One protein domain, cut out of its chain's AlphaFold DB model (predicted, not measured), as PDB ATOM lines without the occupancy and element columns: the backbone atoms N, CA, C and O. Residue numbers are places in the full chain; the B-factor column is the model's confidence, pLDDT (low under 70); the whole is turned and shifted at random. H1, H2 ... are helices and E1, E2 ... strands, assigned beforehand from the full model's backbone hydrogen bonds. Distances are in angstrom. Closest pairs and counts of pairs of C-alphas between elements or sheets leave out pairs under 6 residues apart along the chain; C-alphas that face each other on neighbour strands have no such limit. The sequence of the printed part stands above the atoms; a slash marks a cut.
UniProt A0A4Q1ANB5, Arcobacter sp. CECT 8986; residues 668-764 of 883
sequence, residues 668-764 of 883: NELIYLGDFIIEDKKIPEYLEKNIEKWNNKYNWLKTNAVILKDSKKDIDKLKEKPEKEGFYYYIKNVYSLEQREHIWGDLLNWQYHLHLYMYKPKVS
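Overview. This is residues 668 to 764 of the 883 residues of a protein of Arcobacter sp. CECT 8986 (UniProt A0A4Q1ANB5). A long, strongly twisted sheet of four strands has one helix over each of its faces, H1 on one and the shorter H2 on the other. Its E3 and E4 form a long hairpin whose link makes a loop at one end of the longest axis, where residues 741 to 746 stick out. The printed part has 97 residues with two named helices and four named strands, along the chain E1, H1, E2, H2, E3, E4; the sheet order is E1, E4, E3, E2, and the sheet is mixed. The class is mixed, helices and strands, and the whole is loose, with a radius of gyration of the C-alphas of 15.6 A and spans of 53 by 29 by 17 A.

Arrangement. E1, residues 668 to 678, bends by 50 degrees at residue 675 and is an edge strand. Its neighbour E4, residues 750 to 763, is antiparallel to it at 161 degrees, with N 671 and O 758 2.8 A apart, within hydrogen-bond range. H1, residues 685 to 698, is on the sheet at a height over the sheet of 10.0 A; it lies over E4 and, with 3 C-alphas, only just over E3, residues 726 to 735. On the local plane H1 stands at 23 degrees to E4, along the strands. E2, residues 706 to 708, is the other edge strand, parallel to E3 at 45 degrees, with N 729 and O 707 2.9 A apart, within hydrogen-bond range. The closest C-alphas of H1 and E2 are those of Glu 688 and Val 706, 7.6 A apart. E1, H1 and E2 make a split strand-helix-strand unit, two strands of one sheet that follow each other among the strands with a helix between them in the chain and E4 and E3 between them in the sheet, and its crossover is right-handed. H2, residues 712 to 719, is on the opposite face from H1, at a height over the sheet of 7.7 A. It lies over E4, along the strands at 3 degrees on the local plane. The closest C-alphas of H2 and E1 are those of Lys 719 and Asn 668, 5.6 A apart. E2, H2 and E3 make a strand-helix-strand unit, two parallel neighbour strands with a helix between, also right-handed in its crossover. E3 and E4 are an antiparallel hairpin at 155 degrees, with N 757 and O 728 2.7 A apart, within hydrogen-bond range. Every O i to N i+4 pair is within hydrogen-bond range in H1, and 2 of 4 are in H2.

Along the chain. E1 begins at C-alpha 668 (27.811, 11.259, 15.491) and measures 28.3 A. H1 measures 20.2 A, E2 7.0 A, H2 11.9 A and E3 29.0 A. E4, 37.9 A, ends at C-alpha 763 (29.531, 16.995, 16.802).

Size, cuts and confidence. The C-alphas of Gly 745 and Ser 764, the two farthest apart, are 54.3 A apart. The printed part has no cut. The link from E3 to E4, residues 736 to 749, is long, and its 14 residues are those with pLDDT under 70; the mean of the printed part is 84.7.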
ATOM      1  N   ASN A 668      27.634  11.333  16.938       90.62
ATOM      2  CA  ASN A 668      27.811  11.259  15.491       90.62
ATOM      3  C   ASN A 668      26.481  11.580  14.814       90.62
ATOM      4  O   ASN A 668      25.495  10.863  14.994       90.62
ATOM      5  N   GLU A 669      26.477  12.605  13.980       89.44
ATOM      6  CA  GLU A 669      25.288  13.077  13.305       89.44
ATOM      7  C   GLU A 669      25.139  12.410  11.932       89.44
ATOM      8  O   GLU A 669      26.047  12.428  11.097       89.44
ATOM      9  N   LEU A 670      23.966  11.820  11.690       90.69
ATOM     10  CA  LEU A 670      23.615  11.164  10.434       90.69
ATOM     11  C   LEU A 670      22.253  11.669   9.950       90.69
ATOM     12  O   LEU A 670      21.210  11.271  10.471       90.69
ATOM     13  N   ILE A 671      22.265  12.515   8.922       90.25
ATOM     14  CA  ILE A 671      21.081  13.212   8.412       90.25
ATOM     15  C   ILE A 671      20.682  12.647   7.060       90.25
ATOM     16  O   ILE A 671      21.461  12.671   6.117       90.25
ATOM     17  N   TYR A 672      19.448  12.172   6.937       89.94
ATOM     18  CA  TYR A 672      18.890  11.758   5.650       89.94
ATOM     19  C   TYR A 672      18.447  12.973   4.820       89.94
ATOM     20  O   TYR A 672      17.592  13.754   5.248       89.94
ATOM     21  N   LEU A 673      19.026  13.106   3.629       88.00
ATOM     22  CA  LEU A 673      18.835  14.235   2.718       88.00
ATOM     23  C   LEU A 673      17.804  13.963   1.617       88.00
ATOM     24  O   LEU A 673      17.307  14.909   1.020       88.00
ATOM     25  N   GLY A 674      17.452  12.702   1.347       88.12
ATOM     26  CA  GLY A 674      16.360  12.394   0.422       88.12
ATOM     27  C   GLY A 674      16.476  11.073  -0.324       88.12
ATOM     28  O   GLY A 674      17.489  10.375  -0.250       88.12
ATOM     29  N   ASP A 675      15.390  10.761  -1.033       88.56
ATOM     30  CA  ASP A 675      15.263   9.640  -1.965       88.56
ATOM     31  C   ASP A 675      15.230  10.186  -3.396       88.56
ATOM     32  O   ASP A 675      14.423  11.069  -3.698       88.56
ATOM     33  N   PHE A 676      16.093   9.670  -4.264       89.25
ATOM     34  CA  PHE A 676      16.210  10.110  -5.650       89.25
ATOM     35  C   PHE A 676      16.075   8.914  -6.589       89.25
ATOM     36  O   PHE A 676      16.830   7.949  -6.491       89.25
ATOM     37  N   ILE A 677      15.144   8.997  -7.539       87.62
ATOM     38  CA  ILE A 677      15.009   7.993  -8.599       87.62
ATOM     39  C   ILE A 677      16.126   8.221  -9.622       87.62
ATOM     40  O   ILE A 677      16.291   9.329 -10.137       87.62
ATOM     41  N   ILE A 678      16.890   7.170  -9.915       88.44
ATOM     42  CA  ILE A 678      18.059   7.220 -10.801       88.44
ATOM     43  C   ILE A 678      17.996   6.133 -11.882       88.44
ATOM     44  O   ILE A 678      17.306   5.126 -11.736       88.44
ATOM     45  N   GLU A 679      18.718   6.349 -12.982       84.69
ATOM     46  CA  GLU A 679      18.702   5.456 -14.154       84.69
ATOM     47  C   GLU A 679      19.683   4.278 -14.023       84.69
ATOM     48  O   GLU A 679      19.363   3.158 -14.412       84.69
ATOM     49  N   ASP A 680      20.846   4.510 -13.409       83.12
ATOM     50  CA  ASP A 680      21.933   3.536 -13.259       83.12
ATOM     51  C   ASP A 680      22.228   3.251 -11.779       83.12
ATOM     52  O   ASP A 680      21.934   4.065 -10.913       83.12
ATOM     53  N   LYS A 681      22.926   2.151 -11.454       86.06
ATOM     54  CA  LYS A 681      23.431   1.884 -10.086       86.06
ATOM     55  C   LYS A 681      24.654   2.746  -9.696       86.06
ATOM     56  O   LYS A 681      25.634   2.232  -9.157       86.06
ATOM     57  N   LYS A 682      24.622   4.048  -9.977       89.38
ATOM     58  CA  LYS A 682      25.662   5.034  -9.621       89.38
ATOM     59  C   LYS A 682      25.028   6.402  -9.377       89.38
ATOM     60  O   LYS A 682      23.947   6.669  -9.890       89.38
ATOM     61  N   ILE A 683      25.699   7.276  -8.628       91.31
ATOM     62  CA  ILE A 683      25.204   8.643  -8.445       91.31
ATOM     63  C   ILE A 683      25.184   9.399  -9.794       91.31
ATOM     64  O   ILE A 683      26.168   9.342 -10.534       91.31
ATOM     65  N   PRO A 684      24.080  10.082 -10.154       92.56
ATOM     66  CA  PRO A 684      24.040  10.929 -11.343       92.56
ATOM     67  C   PRO A 684      24.910  12.184 -11.198       92.56
ATOM     68  O   PRO A 684      24.896  12.835 -10.154       92.56
ATOM     69  N   GLU A 685      25.567  12.601 -12.284       91.69
ATOM     70  CA  GLU A 685      26.460  13.774 -12.298       91.69
ATOM     71  C   GLU A 685      25.745  15.076 -11.883       91.69
ATOM     72  O   GLU A 685      26.328  15.936 -11.223       91.69
ATOM     73  N   TYR A 686      24.462  15.236 -12.237       90.31
ATOM     74  CA  TYR A 686      23.689  16.415 -11.833       90.31
ATOM     75  C   TYR A 686      23.484  16.472 -10.312       90.31
ATOM     76  O   TYR A 686      23.526  17.556  -9.731       90.31
ATOM     77  N   LEU A 687      23.272  15.317  -9.670       90.38
ATOM     78  CA  LEU A 687      23.018  15.230  -8.236       90.38
ATOM     79  C   LEU A 687      24.309  15.478  -7.458       90.38
ATOM     80  O   LEU A 687      24.302  16.246  -6.502       90.38
ATOM     81  N   GLU A 688      25.424  14.912  -7.918       92.31
ATOM     82  CA  GLU A 688      26.755  15.166  -7.355       92.31
ATOM     83  C   GLU A 688      27.113  16.664  -7.399       92.31
ATOM     84  O   GLU A 688      27.468  17.250  -6.375       92.31
ATOM     85  N   LYS A 689      26.888  17.331  -8.542       91.88
ATOM     86  CA  LYS A 689      27.067  18.791  -8.672       91.88
ATOM     87  C   LYS A 689      26.125  19.596  -7.774       91.88
ATOM     88  O   LYS A 689      26.495  20.677  -7.317       91.88
ATOM     89  N   ASN A 690      24.901  19.121  -7.550       91.81
ATOM     90  CA  ASN A 690      23.954  19.791  -6.657       91.81
ATOM     91  C   ASN A 690      24.398  19.691  -5.195       91.81
ATOM     92  O   ASN A 690      24.370  20.705  -4.500       91.81
ATOM     93  N   ILE A 691      24.867  18.517  -4.758       92.25
ATOM     94  CA  ILE A 691      25.447  18.308  -3.423       92.25
ATOM     95  C   ILE A 691      26.635  19.250  -3.209       92.25
ATOM     96  O   ILE A 691      26.680  19.963  -2.207       92.25
ATOM     97  N   GLU A 692      27.549  19.317  -4.181       92.81
ATOM     98  CA  GLU A 692      28.707  20.210  -4.129       92.81
ATOM     99  C   GLU A 692      28.290  21.685  -4.009       92.81
ATOM    100  O   GLU A 692      28.765  22.403  -3.127       92.81
ATOM    101  N   LYS A 693      27.367  22.154  -4.859       92.06
ATOM    102  CA  LYS A 693      26.868  23.540  -4.809       92.06
ATOM    103  C   LYS A 693      26.207  23.866  -3.476       92.06
ATOM    104  O   LYS A 693      26.433  24.946  -2.932       92.06
ATOM    105  N   TRP A 694      25.389  22.949  -2.970       89.06
ATOM    106  CA  TRP A 694      24.689  23.111  -1.706       89.06
ATOM    107  C   TRP A 694      25.676  23.193  -0.537       89.06
ATOM    108  O   TRP A 694      25.630  24.150   0.239       89.06
ATOM    109  N   ASN A 695      26.638  22.272  -0.453       90.25
ATOM    110  CA  ASN A 695      27.611  22.285   0.634       90.25
ATOM    111  C   ASN A 695      28.556  23.492   0.551       90.25
ATOM    112  O   ASN A 695      28.824  24.123   1.568       90.25
ATOM    113  N   ASN A 696      28.981  23.899  -0.649       88.88
ATOM    114  CA  ASN A 696      29.798  25.105  -0.829       88.88
ATOM    115  C   ASN A 696      29.054  26.390  -0.421       88.88
ATOM    116  O   ASN A 696      29.681  27.354   0.018       88.88
ATOM    117  N   LYS A 697      27.720  26.419  -0.562       86.25
ATOM    118  CA  LYS A 697      26.882  27.549  -0.137       86.25
ATOM    119  C   LYS A 697      26.726  27.599   1.385       86.25
ATOM    120  O   LYS A 697      26.861  28.673   1.966       86.25
ATOM    121  N   TYR A 698      26.441  26.463   2.025       84.19
ATOM    122  CA  TYR A 698      26.046  26.427   3.440       84.19
ATOM    123  C   TYR A 698      27.141  25.986   4.416       84.19
ATOM    124  O   TYR A 698      26.992  26.230   5.613       84.19
ATOM    125  N   ASN A 699      28.239  25.412   3.919       86.50
ATOM    126  CA  ASN A 699      29.401  24.924   4.668       86.50
ATOM    127  C   ASN A 699      29.026  23.913   5.769       86.50
ATOM    128  O   ASN A 699      29.381  24.104   6.929       86.50
ATOM    129  N   TRP A 700      28.269  22.868   5.425       87.38
ATOM    130  CA  TRP A 700      27.862  21.840   6.392       87.38
ATOM    131  C   TRP A 700      28.932  20.774   6.641       87.38
ATOM    132  O   TRP A 700      28.991  20.247   7.747       87.38
ATOM    133  N   LEU A 701      29.759  20.473   5.637       89.81
ATOM    134  CA  LEU A 701      30.902  19.557   5.705       89.81
ATOM    135  C   LEU A 701      32.155  20.224   5.127       89.81
ATOM    136  O   LEU A 701      32.055  21.015   4.182       89.81
ATOM    137  N   LYS A 702      33.347  19.836   5.595       88.25
ATOM    138  CA  LYS A 702      34.624  20.299   5.003       88.25
ATOM    139  C   LYS A 702      34.929  19.651   3.654       88.25
ATOM    140  O   LYS A 702      35.820  20.098   2.933       88.25
ATOM    141  N   THR A 703      34.215  18.580   3.322       90.38
ATOM    142  CA  THR A 703      34.419  17.783   2.116       90.38
ATOM    143  C   THR A 703      33.131  17.633   1.317       90.38
ATOM    144  O   THR A 703      32.043  17.531   1.873       90.38
ATOM    145  N   ASN A 704      33.276  17.554  -0.006       92.69
ATOM    146  CA  ASN A 704      32.200  17.196  -0.934       92.69
ATOM    147  C   ASN A 704      32.255  15.711  -1.332       92.69
ATOM    148  O   ASN A 704      31.643  15.314  -2.318       92.69
ATOM    149  N   ALA A 705      33.016  14.887  -0.602       93.44
ATOM    150  CA  ALA A 705      33.146  13.464  -0.894       93.44
ATOM    151  C   ALA A 705      31.787  12.753  -0.823       93.44
ATOM    152  O   ALA A 705      31.080  12.865   0.179       93.44
ATOM    153  N   VAL A 706      31.471  11.984  -1.868       94.62
ATOM    154  CA  VAL A 706      30.257  11.170  -1.954       94.62
ATOM    155  C   VAL A 706      30.627   9.683  -1.991       94.62
ATOM    156  O   VAL A 706      31.427   9.252  -2.818       94.62
ATOM    157  N   ILE A 707      30.078   8.895  -1.065       95.31
ATOM    158  CA  ILE A 707      30.548   7.543  -0.736       95.31
ATOM    159  C   ILE A 707      29.394   6.537  -0.842       95.31
ATOM    160  O   ILE A 707      28.378   6.660  -0.157       95.31
ATOM    161  N   LEU A 708      29.573   5.502  -1.666       94.94
ATOM    162  CA  LEU A 708      28.624   4.394  -1.807       94.94
ATOM    163  C   LEU A 708      28.767   3.378  -0.659       94.94
ATOM    164  O   LEU A 708      29.877   2.970  -0.308       94.94
ATOM    165  N   LYS A 709      27.634   2.918  -0.124       95.44
ATOM    166  CA  LYS A 709      27.508   1.772   0.787       95.44
ATOM    167  C   LYS A 709      26.572   0.717   0.200       95.44
ATOM    168  O   LYS A 709      25.671   1.032  -0.577       95.44
ATOM    169  N   ASP A 710      26.758  -0.529   0.625       92.94
ATOM    170  CA  ASP A 710      25.988  -1.666   0.112       92.94
ATOM    171  C   ASP A 710      24.534  -1.669   0.603       92.94
ATOM    172  O   ASP A 710      23.636  -2.154  -0.088       92.94
ATOM    173  N   SER A 711      24.274  -1.142   1.804       93.25
ATOM    174  CA  SER A 711      22.945  -1.201   2.414       93.25
ATOM    175  C   SER A 711      22.693  -0.108   3.453       93.25
ATOM    176  O   SER A 711      23.624   0.484   4.001       93.25
ATOM    177  N   LYS A 712      21.416   0.077   3.822       92.56
ATOM    178  CA  LYS A 712      21.021   0.908   4.972       92.56
ATOM    179  C   LYS A 712      21.727   0.487   6.267       92.56
ATOM    180  O   LYS A 712      22.142   1.342   7.033       92.56
ATOM    181  N   LYS A 713      21.930  -0.818   6.490       91.75
ATOM    182  CA  LYS A 713      22.616  -1.310   7.697       91.75
ATOM    183  C   LYS A 713      24.059  -0.818   7.779       91.75
ATOM    184  O   LYS A 713      24.566  -0.630   8.876       91.75
ATOM    185  N   ASP A 714      24.730  -0.633   6.646       92.06
ATOM    186  CA  ASP A 714      26.104  -0.125   6.621       92.06
ATOM    187  C   ASP A 714      26.167   1.385   6.852       92.06
ATOM    188  O   ASP A 714      27.133   1.865   7.435       92.06
ATOM    189  N   ILE A 715      25.114   2.109   6.462       91.81
ATOM    190  CA  ILE A 715      24.911   3.517   6.818       91.81
ATOM    191  C   ILE A 715      24.630   3.657   8.322       91.81
ATOM    192  O   ILE A 715      25.277   4.455   8.991       91.81
ATOM    193  N   ASP A 716      23.737   2.841   8.886       89.31
ATOM    194  CA  ASP A 716      23.384   2.899  10.313       89.31
ATOM    195  C   ASP A 716      24.597   2.598  11.221       89.31
ATOM    196  O   ASP A 716      24.740   3.195  12.290       89.31
ATOM    197  N   LYS A 717      25.539   1.750  10.771       89.75
ATOM    198  CA  LYS A 717      26.811   1.481  11.476       89.75
ATOM    199  C   LYS A 717      27.675   2.729  11.679       89.75
ATOM    200  O   LYS A 717      28.489   2.721  12.601       89.75
ATOM    201  N   LEU A 718      27.505   3.789  10.880       88.62
ATOM    202  CA  LEU A 718      28.243   5.053  11.031       88.62
ATOM    203  C   LEU A 718      27.941   5.751  12.368       88.62
ATOM    204  O   LEU A 718      28.789   6.481  12.887       88.62
ATOM    205  N   LYS A 719      26.763   5.497  12.961       84.00
ATOM    206  CA  LYS A 719      26.426   5.987  14.307       84.00
ATOM    207  C   LYS A 719      27.316   5.345  15.382       84.00
ATOM    208  O   LYS A 719      27.709   6.015  16.331       84.00
ATOM    209  N   GLU A 720      27.677   4.070  15.214       82.00
ATOM    210  CA  GLU A 720      28.434   3.282  16.202       82.00
ATOM    211  C   GLU A 720      29.948   3.263  15.959       82.00
ATOM    212  O   GLU A 720      30.737   3.217  16.906       82.00
ATOM    213  N   LYS A 721      30.361   3.236  14.689       83.75
ATOM    214  CA  LYS A 721      31.757   3.145  14.257       83.75
ATOM    215  C   LYS A 721      32.078   4.355  13.386       83.75
ATOM    216  O   LYS A 721      31.721   4.344  12.209       83.75
ATOM    217  N   PRO A 722      32.748   5.376  13.948       81.69
ATOM    218  CA  PRO A 722      33.009   6.600  13.217       81.69
ATOM    219  C   PRO A 722      33.840   6.357  11.958       81.69
ATOM    220  O   PRO A 722      34.892   5.716  12.018       81.69
ATOM    221  N   GLU A 723      33.382   6.900  10.834       87.56
ATOM    222  CA  GLU A 723      34.152   6.996   9.592       87.56
ATOM    223  C   GLU A 723      34.532   8.460   9.308       87.56
ATOM    224  O   GLU A 723      34.402   9.331  10.169       87.56
ATOM    225  N   LYS A 724      35.064   8.736   8.112       90.88
ATOM    226  CA  LYS A 724      35.337  10.108   7.672       90.88
ATOM    227  C   LYS A 724      34.016  10.850   7.449       90.88
ATOM    228  O   LYS A 724      33.038  10.252   7.027       90.88
ATOM    229  N   GLU A 725      33.998  12.151   7.706       93.06
ATOM    230  CA  GLU A 725      32.884  13.007   7.287       93.06
ATOM    231  C   GLU A 725      32.644  12.908   5.768       93.06
ATOM    232  O   GLU A 725      33.577  12.666   4.990       93.06
ATOM    233  N   GLY A 726      31.396  13.082   5.337       94.56
ATOM    234  CA  GLY A 726      31.046  13.019   3.919       94.56
ATOM    235  C   GLY A 726      29.561  12.810   3.652       94.56
ATOM    236  O   GLY A 726      28.745  12.646   4.564       94.56
ATOM    237  N   PHE A 727      29.224  12.780   2.367       95.50
ATOM    238  CA  PHE A 727      27.915  12.371   1.882       95.50
ATOM    239  C   PHE A 727      27.931  10.874   1.605       95.50
ATOM    240  O   PHE A 727      28.776  10.375   0.869       95.50
ATOM    241  N   TYR A 728      26.990  10.141   2.179       96.06
ATOM    242  CA  TYR A 728      26.901   8.695   2.051       96.06
ATOM    243  C   TYR A 728      25.601   8.308   1.365       96.06
ATOM    244  O   TYR A 728      24.558   8.896   1.635       96.06
ATOM    245  N   TYR A 729      25.629   7.303   0.499       95.81
ATOM    246  CA  TYR A 729      24.413   6.813  -0.137       95.81
ATOM    247  C   TYR A 729      24.425   5.305  -0.340       95.81
ATOM    248  O   TYR A 729      25.478   4.680  -0.440       95.81
ATOM    249  N   TYR A 730      23.235   4.719  -0.431       95.56
ATOM    250  CA  TYR A 730      23.050   3.354  -0.918       95.56
ATOM    251  C   TYR A 730      21.927   3.327  -1.954       95.56
ATOM    252  O   TYR A 730      21.062   4.208  -1.977       95.56
ATOM    253  N   ILE A 731      21.944   2.312  -2.817       94.38
ATOM    254  CA  ILE A 731      20.964   2.164  -3.896       94.38
ATOM    255  C   ILE A 731      20.084   0.952  -3.610       94.38
ATOM    256  O   ILE A 731      20.575  -0.167  -3.449       94.38
ATOM    257  N   LYS A 732      18.771   1.168  -3.575       92.12
ATOM    258  CA  LYS A 732      17.763   0.122  -3.408       92.12
ATOM    259  C   LYS A 732      16.987  -0.055  -4.704       92.12
ATOM    260  O   LYS A 732      16.592   0.918  -5.328       92.12
ATOM    261  N   ASN A 733      16.737  -1.303  -5.094       87.94
ATOM    262  CA  ASN A 733      15.812  -1.583  -6.186       87.94
ATOM    263  C   ASN A 733      14.385  -1.666  -5.625       87.94
ATOM    264  O   ASN A 733      14.134  -2.464  -4.715       87.94
ATOM    265  N   VAL A 734      13.474  -0.836  -6.124       84.38
ATOM    266  CA  VAL A 734      12.085  -0.735  -5.649       84.38
ATOM    267  C   VAL A 734      11.143  -1.006  -6.815       84.38
ATOM    268  O   VAL A 734      11.340  -0.498  -7.913       84.38
ATOM    269  N   TYR A 735      10.126  -1.835  -6.588       78.50
ATOM    270  CA  TYR A 735       9.105  -2.126  -7.588       78.50
ATOM    271  C   TYR A 735       8.003  -1.060  -7.534       78.50
ATOM    272  O   TYR A 735       7.369  -0.894  -6.491       78.50
ATOM    273  N   SER A 736       7.766  -0.359  -8.640       69.25
ATOM    274  CA  SER A 736       6.686   0.621  -8.775       69.25
ATOM    275  C   SER A 736       5.384  -0.039  -9.246       69.25
ATOM    276  O   SER A 736       5.374  -0.869 -10.160       69.25
ATOM    277  N   LEU A 737       4.270   0.343  -8.615       62.75
ATOM    278  CA  LEU A 737       2.916  -0.096  -8.978       62.75
ATOM    279  C   LEU A 737       2.280   0.782 -10.071       62.75
ATOM    280  O   LEU A 737       1.284   0.375 -10.667       62.75
ATOM    281  N   GLU A 738       2.851   1.954 -10.356       59.16
ATOM    282  CA  GLU A 738       2.381   2.855 -11.412       59.16
ATOM    283  C   GLU A 738       2.972   2.433 -12.768       59.16
ATOM    284  O   GLU A 738       4.192   2.383 -12.945       59.16
ATOM    285  N   GLN A 739       2.109   2.094 -13.733       50.16
ATOM    286  CA  GLN A 739       2.522   1.740 -15.094       50.16
ATOM    287  C   GLN A 739       3.064   2.978 -15.821       50.16
ATOM    288  O   GLN A 739       2.365   3.983 -15.934       50.16
ATOM    289  N   ARG A 740       4.283   2.904 -16.371       49.25
ATOM    290  CA  ARG A 740       4.726   3.871 -17.390       49.25
ATOM    291  C   ARG A 740       4.128   3.486 -18.742       49.25
ATOM    292  O   ARG A 740       4.172   2.317 -19.119       49.25
ATOM    293  N   GLU A 741       3.615   4.468 -19.482       48.56
ATOM    294  CA  GLU A 741       3.273   4.267 -20.890       48.56
ATOM    295  C   GLU A 741       4.525   3.916 -21.707       48.56
ATOM    296  O   GLU A 741       5.613   4.466 -21.524       48.56
ATOM    297  N   HIS A 742       4.325   2.939 -22.589       48.28
ATOM    298  CA  HIS A 742       5.287   2.327 -23.492       48.28
ATOM    299  C   HIS A 742       6.160   3.341 -24.229       48.28
ATOM    300  O   HIS A 742       5.633   4.173 -24.962       48.28
ATOM    301  N   ILE A 743       7.486   3.149 -24.194       44.38
ATOM    302  CA  ILE A 743       8.313   3.617 -25.313       44.38
ATOM    303  C   ILE A 743       9.166   2.487 -25.925       44.38
ATOM    304  O   ILE A 743       9.166   2.387 -27.143       44.38
ATOM    305  N   TRP A 744       9.792   1.553 -25.189       38.75
ATOM    306  CA  TRP A 744      10.646   0.532 -25.842       38.75
ATOM    307  C   TRP A 744      10.762  -0.805 -25.081       38.75
ATOM    308  O   TRP A 744      11.730  -1.044 -24.373       38.75
ATOM    309  N   GLY A 745       9.799  -1.709 -25.283       45.22
ATOM    310  CA  GLY A 745      10.053  -3.159 -25.334       45.22
ATOM    311  C   GLY A 745      10.372  -3.973 -24.067       45.22
ATOM    312  O   GLY A 745      10.128  -5.171 -24.132       45.22
ATOM    313  N   ASP A 746      10.825  -3.404 -22.945       45.22
ATOM    314  CA  ASP A 746      11.138  -4.182 -21.725       45.22
ATOM    315  C   ASP A 746      10.335  -3.724 -20.491       45.22
ATOM    316  O   ASP A 746      10.405  -2.580 -20.040       45.22
ATOM    317  N   LEU A 747       9.563  -4.658 -19.923       47.84
ATOM    318  CA  LEU A 747       8.796  -4.520 -18.679       47.84
ATOM    319  C   LEU A 747       9.728  -4.631 -17.466       47.84
ATOM    320  O   LEU A 747       9.903  -5.710 -16.900       47.84
ATOM    321  N   LEU A 748      10.296  -3.517 -17.016       54.78
ATOM    322  CA  LEU A 748      10.894  -3.442 -15.683       54.78
ATOM    323  C   LEU A 748      10.260  -2.288 -14.907       54.78
ATOM    324  O   LEU A 748      10.715  -1.153 -14.954       54.78
ATOM    325  N   ASN A 749       9.241  -2.612 -14.106       69.69
ATOM    326  CA  ASN A 749       8.700  -1.733 -13.058       69.69
ATOM    327  C   ASN A 749       9.700  -1.496 -11.903       69.69
ATOM    328  O   ASN A 749       9.347  -0.927 -10.875       69.69
ATOM    329  N   TRP A 750      10.938  -1.963 -12.045       72.94
ATOM    330  CA  TRP A 750      12.003  -1.841 -11.065       72.94
ATOM    331  C   TRP A 750      12.750  -0.524 -11.266       72.94
ATOM    332  O   TRP A 750      13.306  -0.281 -12.334       72.94
ATOM    333  N   GLN A 751      12.759   0.311 -10.233       84.56
ATOM    334  CA  GLN A 751      13.436   1.601 -10.203       84.56
ATOM    335  C   GLN A 751      14.585   1.565  -9.198       84.56
ATOM    336  O   GLN A 751      14.464   1.008  -8.102       84.56
ATOM    337  N   TYR A 752      15.702   2.194  -9.555       89.62
ATOM    338  CA  TYR A 752      16.790   2.424  -8.618       89.62
ATOM    339  C   TYR A 752      16.496   3.679  -7.798       89.62
ATOM    340  O   TYR A 752      16.361   4.773  -8.339       89.62
ATOM    341  N   HIS A 753      16.404   3.498  -6.487       92.12
ATOM    342  CA  HIS A 753      16.233   4.551  -5.495       92.12
ATOM    343  C   HIS A 753      17.564   4.789  -4.787       92.12
ATOM    344  O   HIS A 753      18.116   3.871  -4.168       92.12
ATOM    345  N   LEU A 754      18.088   6.005  -4.898       93.56
ATOM    346  CA  LEU A 754      19.273   6.470  -4.192       93.56
ATOM    347  C   LEU A 754      18.847   7.161  -2.906       93.56
ATOM    348  O   LEU A 754      18.242   8.228  -2.934       93.56
ATOM    349  N   HIS A 755      19.235   6.577  -1.779       93.50
ATOM    350  CA  HIS A 755      19.008   7.153  -0.463       93.50
ATOM    351  C   HIS A 755      20.267   7.895  -0.009       93.50
ATOM    352  O   HIS A 755      21.290   7.254   0.239       93.50
ATOM    353  N   LEU A 756      20.198   9.225   0.085       93.50
ATOM    354  CA  LEU A 756      21.338  10.099   0.385       93.50
ATOM    355  C   LEU A 756      21.353  10.543   1.851       93.50
ATOM    356  O   LEU A 756      20.332  10.966   2.388       93.50
ATOM    357  N   TYR A 757      22.530  10.530   2.466       93.88
ATOM    358  CA  TYR A 757      22.781  10.944   3.840       93.88
ATOM    359  C   TYR A 757      23.980  11.894   3.925       93.88
ATOM    360  O   TYR A 757      24.933  11.775   3.160       93.88
ATOM    361  N   MET A 758      23.956  12.800   4.895       93.19
ATOM    362  CA  MET A 758      25.099  13.590   5.346       93.19
ATOM    363  C   MET A 758      25.578  13.035   6.684       93.19
ATOM    364  O   MET A 758      24.755  12.787   7.569       93.19
ATOM    365  N   TYR A 759      26.885  12.843   6.833       93.62
ATOM    366  CA  TYR A 759      27.480  12.308   8.053       93.62
ATOM    367  C   TYR A 759      28.552  13.244   8.616       93.62
ATOM    368  O   TYR A 759      29.523  13.561   7.920       93.62
ATOM    369  N   LYS A 760      28.393  13.618   9.890       91.94
ATOM    370  CA  LYS A 760      29.369  14.368  10.690       91.94
ATOM    371  C   LYS A 760      29.741  13.574  11.948       91.94
ATOM    372  O   LYS A 760      28.879  13.334  12.792       91.94
ATOM    373  N   PRO A 761      31.001  13.145  12.116       90.56
ATOM    374  CA  PRO A 761      31.416  12.451  13.326       90.56
ATOM    375  C   PRO A 761      31.636  13.436  14.486       90.56
ATOM    376  O   PRO A 761      32.266  14.472  14.298       90.56
ATOM    377  N   LYS A 762      31.224  13.048  15.699       89.31
ATOM    378  CA  LYS A 762      31.535  13.734  16.971       89.31
ATOM    379  C   LYS A 762      31.223  15.238  16.989       89.31
ATOM    380  O   LYS A 762      32.089  16.045  17.327       89.31
ATOM    381  N   VAL A 763      29.996  15.612  16.644       92.38
ATOM    382  CA  VAL A 763      29.531  16.995  16.802       92.38
ATOM    383  C   VAL A 763      29.410  17.286  18.296       92.38
ATOM    384  O   VAL A 763      28.741  16.553  19.022       92.38
ATOM    385  N   SER A 764      30.110  18.312  18.778       94.19
ATOM    386  CA  SER A 764      30.116  18.677  20.194       94.19
ATOM    387  C   SER A 764      28.926  19.571  20.531       94.19
ATOM    388  O   SER A 764      28.626  20.514  19.809       94.19
TER     389      SER A 764